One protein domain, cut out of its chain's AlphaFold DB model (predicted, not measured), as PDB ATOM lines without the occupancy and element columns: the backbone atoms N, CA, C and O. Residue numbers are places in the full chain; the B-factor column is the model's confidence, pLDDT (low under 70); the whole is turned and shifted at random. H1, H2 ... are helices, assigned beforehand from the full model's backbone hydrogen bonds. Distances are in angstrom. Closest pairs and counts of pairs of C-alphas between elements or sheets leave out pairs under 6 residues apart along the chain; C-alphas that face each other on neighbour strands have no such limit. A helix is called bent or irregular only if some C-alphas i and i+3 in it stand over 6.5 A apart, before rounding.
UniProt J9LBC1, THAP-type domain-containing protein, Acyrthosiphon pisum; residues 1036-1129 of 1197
ATOM      1  N   ASN A1036       9.146  -2.029 -30.412       63.81
ATOM      2  CA  ASN A1036       8.496  -2.965 -31.336       63.81
ATOM      3  C   ASN A1036       7.099  -2.522 -31.793       63.81
ATOM      4  O   ASN A1036       6.862  -2.495 -32.992       63.81
ATOM      5  N   ASN A1037       6.200  -2.094 -30.898       70.06
ATOM      6  CA  ASN A1037       4.820  -1.740 -31.272       70.06
ATOM      7  C   ASN A1037       4.705  -0.615 -32.323       70.06
ATOM      8  O   ASN A1037       3.763  -0.641 -33.105       70.06
ATOM      9  N   ILE A1038       5.645   0.340 -32.356       76.56
ATOM     10  CA  ILE A1038       5.673   1.456 -33.327       76.56
ATOM     11  C   ILE A1038       6.257   1.001 -34.676       76.56
ATOM     12  O   ILE A1038       5.947   1.562 -35.724       76.56
ATOM     13  N   ILE A1039       7.125  -0.013 -34.657       73.00
ATOM     14  CA  ILE A1039       7.784  -0.547 -35.855       73.00
ATOM     15  C   ILE A1039       6.910  -1.636 -36.502       73.00
ATOM     16  O   ILE A1039       6.824  -1.723 -37.725       73.00
ATOM     17  N   LEU A1040       6.188  -2.408 -35.682       74.94
ATOM     18  CA  LEU A1040       5.161  -3.371 -36.086       74.94
ATOM     19  C   LEU A1040       3.947  -2.698 -36.741       74.94
ATOM     20  O   LEU A1040       3.251  -3.342 -37.514       74.94
ATOM     21  N   THR A1041       3.736  -1.390 -36.560       80.69
ATOM     22  CA  THR A1041       2.757  -0.616 -37.345       80.69
ATOM     23  C   THR A1041       2.996  -0.728 -38.858       80.69
ATOM     24  O   THR A1041       2.066  -0.559 -39.640       80.69
ATOM     25  N   CYS A1042       4.214  -1.061 -39.298       77.19
ATOM     26  CA  CYS A1042       4.492  -1.356 -40.703       77.19
ATOM     27  C   CYS A1042       3.881  -2.673 -41.203       77.19
ATOM     28  O   CYS A1042       3.630  -2.777 -42.402       77.19
ATOM     29  N   THR A1043       3.631  -3.672 -40.346       76.31
ATOM     30  CA  THR A1043       3.098  -4.969 -40.807       76.31
ATOM     31  C   THR A1043       1.631  -4.868 -41.230       76.31
ATOM     32  O   THR A1043       1.209  -5.577 -42.135       76.31
ATOM     33  N   ILE A1044       0.910  -3.855 -40.735       83.06
ATOM     34  CA  ILE A1044      -0.411  -3.408 -41.221       83.06
ATOM     35  C   ILE A1044      -0.400  -3.077 -42.728       83.06
ATOM     36  O   ILE A1044      -1.444  -3.113 -43.376       83.06
ATOM     37  N   PHE A1045       0.759  -2.778 -43.319       81.12
ATOM     38  CA  PHE A1045       0.899  -2.543 -44.759       81.12
ATOM     39  C   PHE A1045       1.379  -3.780 -45.540       81.12
ATOM     40  O   PHE A1045       1.459  -3.719 -46.759       81.12
ATOM     41  N   ILE A1046       1.652  -4.916 -44.892       77.19
ATOM     42  CA  ILE A1046       2.067  -6.157 -45.561       77.19
ATOM     43  C   ILE A1046       0.820  -6.988 -45.885       77.19
ATOM     44  O   ILE A1046       0.052  -7.345 -44.994       77.19
ATOM     45  N   SER A1047       0.607  -7.335 -47.158       74.06
ATOM     46  CA  SER A1047      -0.634  -7.992 -47.617       74.06
ATOM     47  C   SER A1047      -0.860  -9.433 -47.124       74.06
ATOM     48  O   SER A1047      -1.918 -10.003 -47.405       74.06
ATOM     49  N   SER A1048       0.100 -10.016 -46.398       72.31
ATOM     50  CA  SER A1048       0.001 -11.317 -45.719       72.31
ATOM     51  C   SER A1048      -0.282 -11.226 -44.212       72.31
ATOM     52  O   SER A1048      -0.521 -12.259 -43.587       72.31
ATOM     53  N   ASP A1049      -0.275 -10.028 -43.616       77.19
ATOM     54  CA  ASP A1049      -0.549  -9.836 -42.188       77.19
ATOM     55  C   ASP A1049      -2.074  -9.857 -41.908       77.19
ATOM     56  O   ASP A1049      -2.845  -9.249 -42.664       77.19
ATOM     57  N   PRO A1050      -2.561 -10.528 -40.841       76.50
ATOM     58  CA  PRO A1050      -3.978 -10.485 -40.460       76.50
ATOM     59  C   PRO A1050      -4.517  -9.065 -40.196       76.50
ATOM     60  O   PRO A1050      -5.694  -8.804 -40.461       76.50
ATOM     61  N   ASP A1051      -3.674  -8.138 -39.734       81.12
ATOM     62  CA  ASP A1051      -3.995  -6.727 -39.504       81.12
ATOM     63  C   ASP A1051      -3.819  -5.843 -40.761       81.12
ATOM     64  O   ASP A1051      -3.843  -4.618 -40.650       81.12
ATOM     65  N   TYR A1052      -3.699  -6.409 -41.972       84.12
ATOM     66  CA  TYR A1052      -3.536  -5.637 -43.216       84.12
ATOM     67  C   TYR A1052      -4.629  -4.563 -43.406       84.12
ATOM     68  O   TYR A1052      -5.810  -4.885 -43.587       84.12
ATOM     69  N   PHE A1053      -4.250  -3.280 -43.366       85.12
ATOM     70  CA  PHE A1053      -5.137  -2.105 -43.294       85.12
ATOM     71  C   PHE A1053      -6.242  -2.207 -42.212       85.12
ATOM     72  O   PHE A1053      -7.358  -1.715 -42.391       85.12
ATOM     73  N   ASN A1054      -5.966  -2.851 -41.072       86.00
ATOM     74  CA  ASN A1054      -6.880  -2.907 -39.934       86.00
ATOM     75  C   ASN A1054      -6.743  -1.654 -39.055       86.00
ATOM     76  O   ASN A1054      -5.817  -1.530 -38.255       86.00
ATOM     77  N   PHE A1055      -7.725  -0.754 -39.142       86.69
ATOM     78  CA  PHE A1055      -7.808   0.432 -38.284       86.69
ATOM     79  C   PHE A1055      -7.871   0.097 -36.775       86.69
ATOM     80  O   PHE A1055      -7.479   0.908 -35.942       86.69
ATOM     81  N   LYS A1056      -8.312  -1.113 -36.403       86.88
ATOM     82  CA  LYS A1056      -8.423  -1.566 -35.004       86.88
ATOM     83  C   LYS A1056      -7.177  -2.302 -34.492       86.88
ATOM     84  O   LYS A1056      -7.222  -2.864 -33.399       86.88
ATOM     85  N   SER A1057      -6.083  -2.316 -35.258       86.75
ATOM     86  CA  SER A1057      -4.824  -2.932 -34.832       86.75
ATOM     87  C   SER A1057      -4.227  -2.207 -33.613       86.75
ATOM     88  O   SER A1057      -4.119  -0.973 -33.629       86.75
ATOM     89  N   PRO A1058      -3.757  -2.925 -32.573       86.50
ATOM     90  CA  PRO A1058      -3.106  -2.301 -31.420       86.50
ATOM     91  C   PRO A1058      -1.807  -1.572 -31.799       86.50
ATOM     92  O   PRO A1058      -1.443  -0.590 -31.147       86.50
ATOM     93  N   TYR A1059      -1.127  -2.002 -32.870       86.88
ATOM     94  CA  TYR A1059       0.083  -1.346 -33.375       86.88
ATOM     95  C   TYR A1059      -0.223   0.001 -34.044       86.88
ATOM     96  O   TYR A1059       0.608   0.908 -33.996       86.88
ATOM     97  N   LEU A1060      -1.417   0.170 -34.629       89.00
ATOM     98  CA  LEU A1060      -1.853   1.463 -35.158       89.00
ATOM     99  C   LEU A1060      -2.175   2.434 -34.024       89.00
ATOM    100  O   LEU A1060      -1.705   3.568 -34.046       89.00
ATOM    101  N   GLN A1061      -2.926   1.987 -33.014       88.88
ATOM    102  CA  GLN A1061      -3.293   2.838 -31.881       88.88
ATOM    103  C   GLN A1061      -2.045   3.347 -31.141       88.88
ATOM    104  O   GLN A1061      -1.890   4.552 -30.963       88.88
ATOM    105  N   ALA A1062      -1.093   2.457 -30.827       89.12
ATOM    106  CA  ALA A1062       0.173   2.834 -30.192       89.12
ATOM    107  C   ALA A1062       0.997   3.842 -31.023       89.12
ATOM    108  O   ALA A1062       1.635   4.734 -30.463       89.12
ATOM    109  N   PHE A1063       0.968   3.729 -32.354       90.69
ATOM    110  CA  PHE A1063       1.609   4.685 -33.260       90.69
ATOM    111  C   PHE A1063       0.905   6.049 -33.267       90.69
ATOM    112  O   PHE A1063       1.575   7.079 -33.203       90.69
ATOM    113  N   LEU A1064      -0.432   6.070 -33.328       91.00
ATOM    114  CA  LEU A1064      -1.230   7.301 -33.329       91.00
ATOM    115  C   LEU A1064      -1.093   8.064 -32.004       91.00
ATOM    116  O   LEU A1064      -0.936   9.285 -32.019       91.00
ATOM    117  N   ASP A1065      -1.079   7.351 -30.876       89.88
ATOM    118  CA  ASP A1065      -0.875   7.934 -29.547       89.88
ATOM    119  C   ASP A1065       0.531   8.539 -29.403       89.88
ATOM    120  O   ASP A1065       0.684   9.644 -28.875       89.88
ATOM    121  N   HIS A1066       1.560   7.859 -29.925       90.25
ATOM    122  CA  HIS A1066       2.947   8.336 -29.898       90.25
ATOM    123  C   HIS A1066       3.189   9.527 -30.843       90.25
ATOM    124  O   HIS A1066       3.800  10.518 -30.444       90.25
ATOM    125  N   TYR A1067       2.677   9.481 -32.079       91.69
ATOM    126  CA  TYR A1067       2.847  10.535 -33.094       91.69
ATOM    127  C   TYR A1067       1.705  11.572 -33.127       91.69
ATOM    128  O   TYR A1067       1.552  12.307 -34.107       91.69
ATOM    129  N   ASN A1068       0.947  11.706 -32.035       91.38
ATOM    130  CA  ASN A1068      -0.192  12.624 -31.873       91.38
ATOM    131  C   ASN A1068       0.112  14.086 -32.294       91.38
ATOM    132  O   ASN A1068      -0.757  14.780 -32.825       91.38
ATOM    133  N   TYR A1069       1.368  14.546 -32.180       91.06
ATOM    134  CA  TYR A1069       1.807  15.858 -32.689       91.06
ATOM    135  C   TYR A1069       1.417  16.121 -34.160       91.06
ATOM    136  O   TYR A1069       1.066  17.250 -34.514       91.06
ATOM    137  N   PHE A1070       1.427  15.089 -35.010       90.38
ATOM    138  CA  PHE A1070       1.089  15.189 -36.433       90.38
ATOM    139  C   PHE A1070      -0.422  15.268 -36.714       90.38
ATOM    140  O   PHE A1070      -0.809  15.521 -37.856       90.38
ATOM    141  N   LYS A1071      -1.269  15.110 -35.682       90.50
ATOM    142  CA  LYS A1071      -2.736  15.253 -35.726       90.50
ATOM    143  C   LYS A1071      -3.371  14.468 -36.875       90.50
ATOM    144  O   LYS A1071      -4.123  15.015 -37.683       90.50
ATOM    145  N   ILE A1072      -3.023  13.187 -36.946       90.19
ATOM    146  CA  ILE A1072      -3.633  12.244 -37.883       90.19
ATOM    147  C   ILE A1072      -5.111  12.089 -37.507       90.19
ATOM    148  O   ILE A1072      -5.427  11.887 -36.336       90.19
ATOM    149  N   ASN A1073      -6.024  12.230 -38.470       90.12
ATOM    150  CA  ASN A1073      -7.461  12.173 -38.190       90.12
ATOM    151  C   ASN A1073      -7.974  10.720 -38.255       90.12
ATOM    152  O   ASN A1073      -8.050  10.171 -39.356       90.12
ATOM    153  N   PRO A1074      -8.385  10.103 -37.127       88.69
ATOM    154  CA  PRO A1074      -8.797   8.699 -37.102       88.69
ATOM    155  C   PRO A1074     -10.036   8.407 -37.959       88.69
ATOM    156  O   PRO A1074     -10.121   7.338 -38.550       88.69
ATOM    157  N   ILE A1075     -10.975   9.356 -38.072       87.31
ATOM    158  CA  ILE A1075     -12.232   9.157 -38.813       87.31
ATOM    159  C   ILE A1075     -11.960   9.093 -40.319       87.31
ATOM    160  O   ILE A1075     -12.495   8.229 -41.013       87.31
ATOM    161  N   PHE A1076     -11.099   9.980 -40.830       90.44
ATOM    162  CA  PHE A1076     -10.664   9.886 -42.222       90.44
ATOM    163  C   PHE A1076      -9.798   8.642 -42.428       90.44
ATOM    164  O   PHE A1076     -10.074   7.890 -43.356       90.44
ATOM    165  N   LEU A1077      -8.856   8.350 -41.527       92.12
ATOM    166  CA  LEU A1077      -7.977   7.182 -41.623       92.12
ATOM    167  C   LEU A1077      -8.734   5.843 -41.723       92.12
ATOM    168  O   LEU A1077      -8.380   5.024 -42.566       92.12
ATOM    169  N   GLU A1078      -9.795   5.623 -40.933       91.00
ATOM    170  CA  GLU A1078     -10.628   4.409 -41.034       91.00
ATOM    171  C   GLU A1078     -11.280   4.284 -42.425       91.00
ATOM    172  O   GLU A1078     -11.274   3.208 -43.030       91.00
ATOM    173  N   SER A1079     -11.778   5.398 -42.978       90.12
ATOM    174  CA  SER A1079     -12.361   5.421 -44.327       90.12
ATOM    175  C   SER A1079     -11.315   5.259 -45.441       90.12
ATOM    176  O   SER A1079     -11.546   4.516 -46.395       90.12
ATOM    177  N   GLU A1080     -10.138   5.875 -45.299       92.62
ATOM    178  CA  GLU A1080      -9.012   5.729 -46.225       92.62
ATOM    179  C   GLU A1080      -8.502   4.290 -46.263       92.62
ATOM    180  O   GLU A1080      -8.316   3.746 -47.348       92.62
ATOM    181  N   PHE A1081      -8.324   3.646 -45.104       91.31
ATOM    182  CA  PHE A1081      -7.850   2.264 -45.006       91.31
ATOM    183  C   PHE A1081      -8.801   1.292 -45.714       91.31
ATOM    184  O   PHE A1081      -8.353   0.426 -46.471       91.31
ATOM    185  N   LEU A1082     -10.115   1.469 -45.543       88.56
ATOM    186  CA  LEU A1082     -11.122   0.671 -46.242       88.56
ATOM    187  C   LEU A1082     -11.064   0.872 -47.767       88.56
ATOM    188  O   LEU A1082     -11.189  -0.094 -48.523       88.56
ATOM    189  N   ILE A1083     -10.858   2.103 -48.240       88.75
ATOM    190  CA  ILE A1083     -10.755   2.403 -49.676       88.75
ATOM    191  C   ILE A1083      -9.428   1.878 -50.247       88.75
ATOM    192  O   ILE A1083      -9.441   1.225 -51.289       88.75
ATOM    193  N   ALA A1084      -8.302   2.072 -49.558       88.19
ATOM    194  CA  ALA A1084      -6.975   1.610 -49.966       88.19
ATOM    195  C   ALA A1084      -6.914   0.078 -50.074       88.19
ATOM    196  O   ALA A1084      -6.473  -0.458 -51.092       88.19
ATOM    197  N   LYS A1085      -7.461  -0.641 -49.082       86.69
ATOM    198  CA  LYS A1085      -7.575  -2.109 -49.102       86.69
ATOM    199  C   LYS A1085      -8.358  -2.610 -50.325       86.69
ATOM    200  O   LYS A1085      -7.973  -3.612 -50.922       86.69
ATOM    201  N   ASN A1086      -9.406  -1.885 -50.732       84.75
ATOM    202  CA  ASN A1086     -10.220  -2.182 -51.917       84.75
ATOM    203  C   ASN A1086      -9.593  -1.727 -53.252       84.75
ATOM    204  O   ASN A1086      -9.869  -2.326 -54.292       84.75
ATOM    205  N   LEU A1087      -8.763  -0.680 -53.251       84.31
ATOM    206  CA  LEU A1087      -7.983  -0.238 -54.412       84.31
ATOM    207  C   LEU A1087      -6.914  -1.285 -54.758       84.31
ATOM    208  O   LEU A1087      -6.794  -1.719 -55.904       84.31
ATOM    209  N   LEU A1088      -6.167  -1.721 -53.743       82.38
ATOM    210  CA  LEU A1088      -5.067  -2.669 -53.884       82.38
ATOM    211  C   LEU A1088      -5.588  -4.076 -54.223       82.38
ATOM    212  O   LEU A1088      -5.111  -4.684 -55.179       82.38
ATOM    213  N   SER A1089      -6.640  -4.562 -53.547       75.44
ATOM    214  CA  SER A1089      -7.195  -5.904 -53.808       75.44
ATOM    215  C   SER A1089      -7.692  -6.101 -55.247       75.44
ATOM    216  O   SER A1089      -7.464  -7.164 -55.823       75.44
ATOM    217  N   LYS A1090      -8.293  -5.074 -55.868       63.94
ATOM    218  CA  LYS A1090      -8.765  -5.120 -57.267       63.94
ATOM    219  C   LYS A1090      -7.660  -5.384 -58.293       63.94
ATOM    220  O   LYS A1090      -7.958  -5.874 -59.378       63.94
ATOM    221  N   ASN A1091      -6.400  -5.078 -57.975       55.88
ATOM    222  CA  ASN A1091      -5.286  -5.256 -58.911       55.88
ATOM    223  C   ASN A1091      -4.827  -6.723 -59.039       55.88
ATOM    224  O   ASN A1091      -4.203  -7.063 -60.046       55.88
ATOM    225  N   LYS A1092      -5.200  -7.611 -58.099       54.12
ATOM    226  CA  LYS A1092      -4.848  -9.047 -58.132       54.12
ATOM    227  C   LYS A1092      -5.382  -9.807 -59.355       54.12
ATOM    228  O   LYS A1092      -4.906 -10.897 -59.641       54.12
ATOM    229  N   ASN A1093      -6.349  -9.249 -60.086       48.75
ATOM    230  CA  ASN A1093      -6.960  -9.914 -61.241       48.75
ATOM    231  C   ASN A1093      -6.205  -9.687 -62.568       48.75
ATOM    232  O   ASN A1093      -6.495 -10.382 -63.538       48.75
ATOM    233  N   ASN A1094      -5.264  -8.733 -62.629       49.62
ATOM    234  CA  ASN A1094      -4.640  -8.293 -63.890       49.62
ATOM    235  C   ASN A1094      -3.153  -8.666 -64.037       49.62
ATOM    236  O   ASN A1094      -2.594  -8.490 -65.117       49.62
ATOM    237  N   THR A1095      -2.502  -9.164 -62.984       44.31
ATOM    238  CA  THR A1095      -1.081  -9.560 -62.994       44.31
ATOM    239  C   THR A1095      -0.935 -10.956 -62.393       44.31
ATOM    240  O   THR A1095      -1.620 -11.287 -61.432       44.31
ATOM    241  N   ARG A1096      -0.072 -11.797 -62.980       43.34
ATOM    242  CA  ARG A1096       0.187 -13.180 -62.517       43.34
ATOM    243  C   ARG A1096       1.238 -13.262 -61.399       43.34
ATOM    244  O   ARG A1096       1.754 -14.338 -61.125       43.34
ATOM    245  N   GLU A1097       1.562 -12.131 -60.786       46.69
ATOM    246  CA  GLU A1097       2.499 -12.034 -59.673       46.69
ATOM    247  C   GLU A1097       1.709 -12.108 -58.363       46.69
ATOM    248  O   GLU A1097       0.778 -11.328 -58.140       46.69
ATOM    249  N   ASP A1098       2.052 -13.063 -57.496       42.91
ATOM    250  CA  ASP A1098       1.365 -13.253 -56.220       42.91
ATOM    251  C   ASP A1098       1.596 -12.046 -55.301       42.91
ATOM    252  O   ASP A1098       2.661 -11.870 -54.712       42.91
ATOM    253  N   GLY A1099       0.574 -11.189 -55.215       47.62
ATOM    254  CA  GLY A1099       0.667  -9.829 -54.677       47.62
ATOM    255  C   GLY A1099       0.999  -9.718 -53.187       47.62
ATOM    256  O   GLY A1099       0.119  -9.404 -52.371       47.62
ATOM    257  N   VAL A1100       2.280  -9.882 -52.855       51.75
ATOM    258  CA  VAL A1100       2.935  -9.277 -51.693       51.75
ATOM    259  C   VAL A1100       3.122  -7.794 -52.004       51.75
ATOM    260  O   VAL A1100       4.023  -7.407 -52.740       51.75
ATOM    261  N   HIS A1101       2.232  -6.954 -51.481       62.09
ATOM    262  CA  HIS A1101       2.410  -5.509 -51.571       62.09
ATOM    263  C   HIS A1101       3.344  -5.068 -50.448       62.09
ATOM    264  O   HIS A1101       3.037  -5.269 -49.273       62.09
ATOM    265  N   ASP A1102       4.476  -4.481 -50.819       71.12
ATOM    266  CA  ASP A1102       5.408  -3.868 -49.887       71.12
ATOM    267  C   ASP A1102       5.081  -2.376 -49.676       71.12
ATOM    268  O   ASP A1102       4.276  -1.771 -50.398       71.12
ATOM    269  N   LEU A1103       5.727  -1.755 -48.685       82.31
ATOM    270  CA  LEU A1103       5.466  -0.363 -48.318       82.31
ATOM    271  C   LEU A1103       5.789   0.625 -49.459       82.31
ATOM    272  O   LEU A1103       5.106   1.644 -49.575       82.31
ATOM    273  N   PHE A1104       6.772   0.328 -50.323       82.62
ATOM    274  CA  PHE A1104       7.104   1.169 -51.479       82.62
ATOM    275  C   PHE A1104       6.080   1.040 -52.616       82.62
ATOM    276  O   PHE A1104       5.706   2.046 -53.221       82.62
ATOM    277  N   SER A1105       5.590  -0.168 -52.910       83.00
ATOM    278  CA  SER A1105       4.535  -0.363 -53.914       83.00
ATOM    279  C   SER A1105       3.224   0.292 -53.480       83.00
ATOM    280  O   SER A1105       2.545   0.921 -54.292       83.00
ATOM    281  N   ILE A1106       2.889   0.205 -52.189       85.94
ATOM    282  CA  ILE A1106       1.717   0.877 -51.616       85.94
ATOM    283  C   ILE A1106       1.875   2.396 -51.672       85.94
ATOM    284  O   ILE A1106       0.950   3.069 -52.121       85.94
ATOM    285  N   SER A1107       3.023   2.951 -51.266       87.19
ATOM    286  CA  SER A1107       3.219   4.406 -51.278       87.19
ATOM    287  C   SER A1107       3.072   4.984 -52.689       87.19
ATOM    288  O   SER A1107       2.283   5.908 -52.881       87.19
ATOM    289  N   LYS A1108       3.712   4.367 -53.692       87.06
ATOM    290  CA  LYS A1108       3.575   4.738 -55.110       87.06
ATOM    291  C   LYS A1108       2.125   4.667 -55.600       87.06
ATOM    292  O   LYS A1108       1.650   5.618 -56.211       87.06
ATOM    293  N   LYS A1109       1.395   3.591 -55.283       86.50
ATOM    294  CA  LYS A1109       0.012   3.397 -55.755       86.50
ATOM    295  C   LYS A1109      -0.998   4.339 -55.089       86.50
ATOM    296  O   LYS A1109      -1.978   4.735 -55.711       86.50
ATOM    297  N   LEU A1110      -0.773   4.730 -53.832       88.06
ATOM    298  CA  LEU A1110      -1.601   5.738 -53.153       88.06
ATOM    299  C   LEU A1110      -1.233   7.176 -53.574       88.06
ATOM    300  O   LEU A1110      -2.088   8.062 -53.522       88.06
ATOM    301  N   LEU A1111      -0.001   7.411 -54.045       87.88
ATOM    302  CA  LEU A1111       0.422   8.680 -54.649       87.88
ATOM    303  C   LEU A1111      -0.216   8.962 -56.018       87.88
ATOM    304  O   LEU A1111      -0.289  10.130 -56.391       87.88
ATOM    305  N   GLU A1112      -0.728   7.951 -56.730       87.50
ATOM    306  CA  GLU A1112      -1.536   8.142 -57.950       87.50
ATOM    307  C   GLU A1112      -2.813   8.964 -57.671       87.50
ATOM    308  O   GLU A1112      -3.295   9.691 -58.539       87.50
ATOM    309  N   ILE A1113      -3.362   8.879 -56.448       89.31
ATOM    310  CA  ILE A1113      -4.600   9.562 -56.032       89.31
ATOM    311  C   ILE A1113      -4.398  10.235 -54.654       89.31
ATOM    312  O   ILE A1113      -5.074   9.915 -53.670       89.31
ATOM    313  N   PRO A1114      -3.471  11.207 -54.535       84.44
ATOM    314  CA  PRO A1114      -2.892  11.614 -53.252       84.44
ATOM    315  C   PRO A1114      -3.833  12.468 -52.387       84.44
ATOM    316  O   PRO A1114      -3.538  12.723 -51.220       84.44
ATOM    317  N   ASN A1115      -4.958  12.915 -52.959       87.31
ATOM    318  CA  ASN A1115      -6.032  13.633 -52.270       87.31
ATOM    319  C   ASN A1115      -7.063  12.686 -51.629       87.31
ATOM    320  O   ASN A1115      -7.842  13.131 -50.792       87.31
ATOM    321  N   SER A1116      -7.073  11.402 -52.006       89.12
ATOM    322  CA  SER A1116      -7.959  10.381 -51.429       89.12
ATOM    323  C   SER A1116      -7.344   9.643 -50.242       89.12
ATOM    324  O   SER A1116      -8.076   8.961 -49.534       89.12
ATOM    325  N   PHE A1117      -6.032   9.784 -50.018       91.50
ATOM    326  CA  PHE A1117      -5.287   9.092 -48.958       91.50
ATOM    327  C   PHE A1117      -4.382  10.016 -48.094       91.50
ATOM    328  O   PHE A1117      -3.243   9.639 -47.794       91.50
ATOM    329  N   PRO A1118      -4.794  11.254 -47.737       91.38
ATOM    330  CA  PRO A1118      -3.917  12.215 -47.067       91.38
ATOM    331  C   PRO A1118      -3.454  11.788 -45.668       91.38
ATOM    332  O   PRO A1118      -2.332  12.132 -45.296       91.38
ATOM    333  N   GLU A1119      -4.257  11.064 -44.884       92.56
ATOM    334  CA  GLU A1119      -3.874  10.597 -43.545       92.56
ATOM    335  C   GLU A1119      -2.976   9.351 -43.615       92.56
ATOM    336  O   GLU A1119      -1.953   9.272 -42.934       92.56
ATOM    337  N   THR A1120      -3.285   8.421 -44.517       91.56
ATOM    338  CA  THR A1120      -2.493   7.215 -44.801       91.56
ATOM    339  C   THR A1120      -1.098   7.583 -45.303       91.56
ATOM    340  O   THR A1120      -0.099   7.048 -44.819       91.56
ATOM    341  N   LEU A1121      -1.001   8.561 -46.212       92.19
ATOM    342  CA  LEU A1121       0.281   9.054 -46.716       92.19
ATOM    343  C   LEU A1121       1.120   9.755 -45.627       92.19
ATOM    344  O   LEU A1121       2.344   9.666 -45.694       92.19
ATOM    345  N   LYS A1122       0.524  10.366 -44.585       92.12
ATOM    346  CA  LYS A1122       1.295  10.839 -43.409       92.12
ATOM    347  C   LYS A1122       1.941   9.673 -42.665       92.12
ATOM    348  O   LYS A1122       3.124   9.752 -42.343       92.12
ATOM    349  N   ILE A1123       1.184   8.606 -42.391       92.25
ATOM    350  CA  ILE A1123       1.687   7.431 -41.658       92.25
ATOM    351  C   ILE A1123       2.849   6.797 -42.422       92.25
ATOM    352  O   ILE A1123       3.937   6.645 -41.867       92.25
ATOM    353  N   ILE A1124       2.657   6.528 -43.714       91.62
ATOM    354  CA  ILE A1124       3.704   5.997 -44.596       91.62
ATOM    355  C   ILE A1124       4.924   6.939 -44.619       91.62
ATOM    356  O   ILE A1124       6.058   6.476 -44.487       91.62
ATOM    357  N   SER A1125       4.710   8.262 -44.695       92.88
ATOM    358  CA  SER A1125       5.799   9.248 -44.685       92.88
ATOM    359  C   SER A1125       6.609   9.244 -43.386       92.88
ATOM    360  O   SER A1125       7.819   9.456 -43.436       92.88
ATOM    361  N   ILE A1126       5.982   9.006 -42.232       92.81
ATOM    362  CA  ILE A1126       6.681   8.858 -40.947       92.81
ATOM    363  C   ILE A1126       7.475   7.543 -40.935       92.81
ATOM    364  O   ILE A1126       8.669   7.558 -40.642       92.81
ATOM    365  N   LEU A1127       6.839   6.424 -41.305       91.00
ATOM    366  CA  LEU A1127       7.420   5.077 -41.231       91.00
ATOM    367  C   LEU A1127       8.636   4.882 -42.153       91.00
ATOM    368  O   LEU A1127       9.641   4.320 -41.724       91.00
ATOM    369  N   MET A1128       8.597   5.384 -43.392       91.25
ATOM    370  CA  MET A1128       9.736   5.294 -44.325       91.25
ATOM    371  C   MET A1128      10.905   6.224 -43.936       91.25
ATOM    372  O   MET A1128      12.071   5.925 -44.219       91.25
ATOM    373  N   THR A1129      10.608   7.325 -43.235       93.69
ATOM    374  CA  THR A1129      11.609   8.278 -42.718       93.69
ATOM    375  C   THR A1129      12.329   7.759 -41.464       93.69
ATOM    376  O   THR A1129      13.337   8.339 -41.048       93.69
TER     377      THR A1129
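What this domain is: This is residues 1036 to 1129 of the 1197 residues of the protein "THAP-type domain-containing protein" of Acyrthosiphon pisum (UniProt J9LBC1). One long helix, H3, runs along the length of the domain, with a short helical hairpin, H4 and H5, set crosswise on one side of it, and a steeply tilted pair, H1 and H2, apart from H3 and toward the end of the domain where H3 begins. Residues 1092 to 1098, at the far end of H3, stick out free of the rest. The printed part has 94 residues with five named helices, in the order H1 H2 H3 H4 H5, and no named strand; its class is all helix. It is compact, with a radius of gyration of the C-alphas of 12.8 A, and spans 41 by 28 by 23 A.

Where its parts are: Find C-alpha 1036 at (8.496, -2.965, -31.336); there H1 begins, residues 1036 to 1045, 15.4 A long. Go on to H2, residues 1058 to 1066, 12.3 A. H3, residues 1074 to 1093, starts at C-alpha 1074 (-8.797, 8.699, -37.102) and is the longest helix at 30.5 A; it is neither bent nor irregular, but only just: C-alphas 1090 and 1093 are 6.5 A apart. H4, residues 1103 to 1111, measures 12.1 A. H5, residues 1118 to 1129, measures 16.6 A and ends at C-alpha 1129 (11.609, 8.278, -42.718).

How they stand to each other: Start at H1, which touches H2 at a steep tilt of 62 degrees, opposite ways; look at the closest C-alphas, Thr 1041 and Tyr 1059, 4.8 A apart. H1 and H4 only just touch, and only at their ends, with 3 pairs of C-alphas within 8 A; Phe 1045 and Leu 1103 are closest, their C-alphas 6.2 A apart. H2 and H3 are apart, and so are H1 and H3. H3 with residues 1076 to 1081 alone touches residues 1119 to 1120 of H5, about perpendicular at 80 degrees; the closest C-alphas, Leu 1077 and Glu 1119, are 5.7 A apart. H4 and H5 touch as a helical hairpin at a shallow tilt of 34 degrees, only just short of steep, opposite ways; the closest C-alphas are those of Ser 1107 and Ile 1124, 6.9 A apart. The helix packing is only just mostly crossed, that is, more of the touching pairs stand at a large tilt than at a shallow one. Every O i to N i+4 pair is within hydrogen-bond range in H2 and H4, against 1 of 6 in H1, where 4 of 7 O i to N i+3 pairs are, 11 of 16 in H3 and 7 of 8 in H5.

The domain as a whole: Look for the two C-alphas farthest apart at Tyr 1069 and Arg 1096, 41.7 A. The printed part has no cut. The link from H1 to H2, residues 1046 to 1057, is long; the other three links are short. Mean pLDDT of the printed part is 81.5, and residue 1036 and residues 1090 to 1101 are under 70.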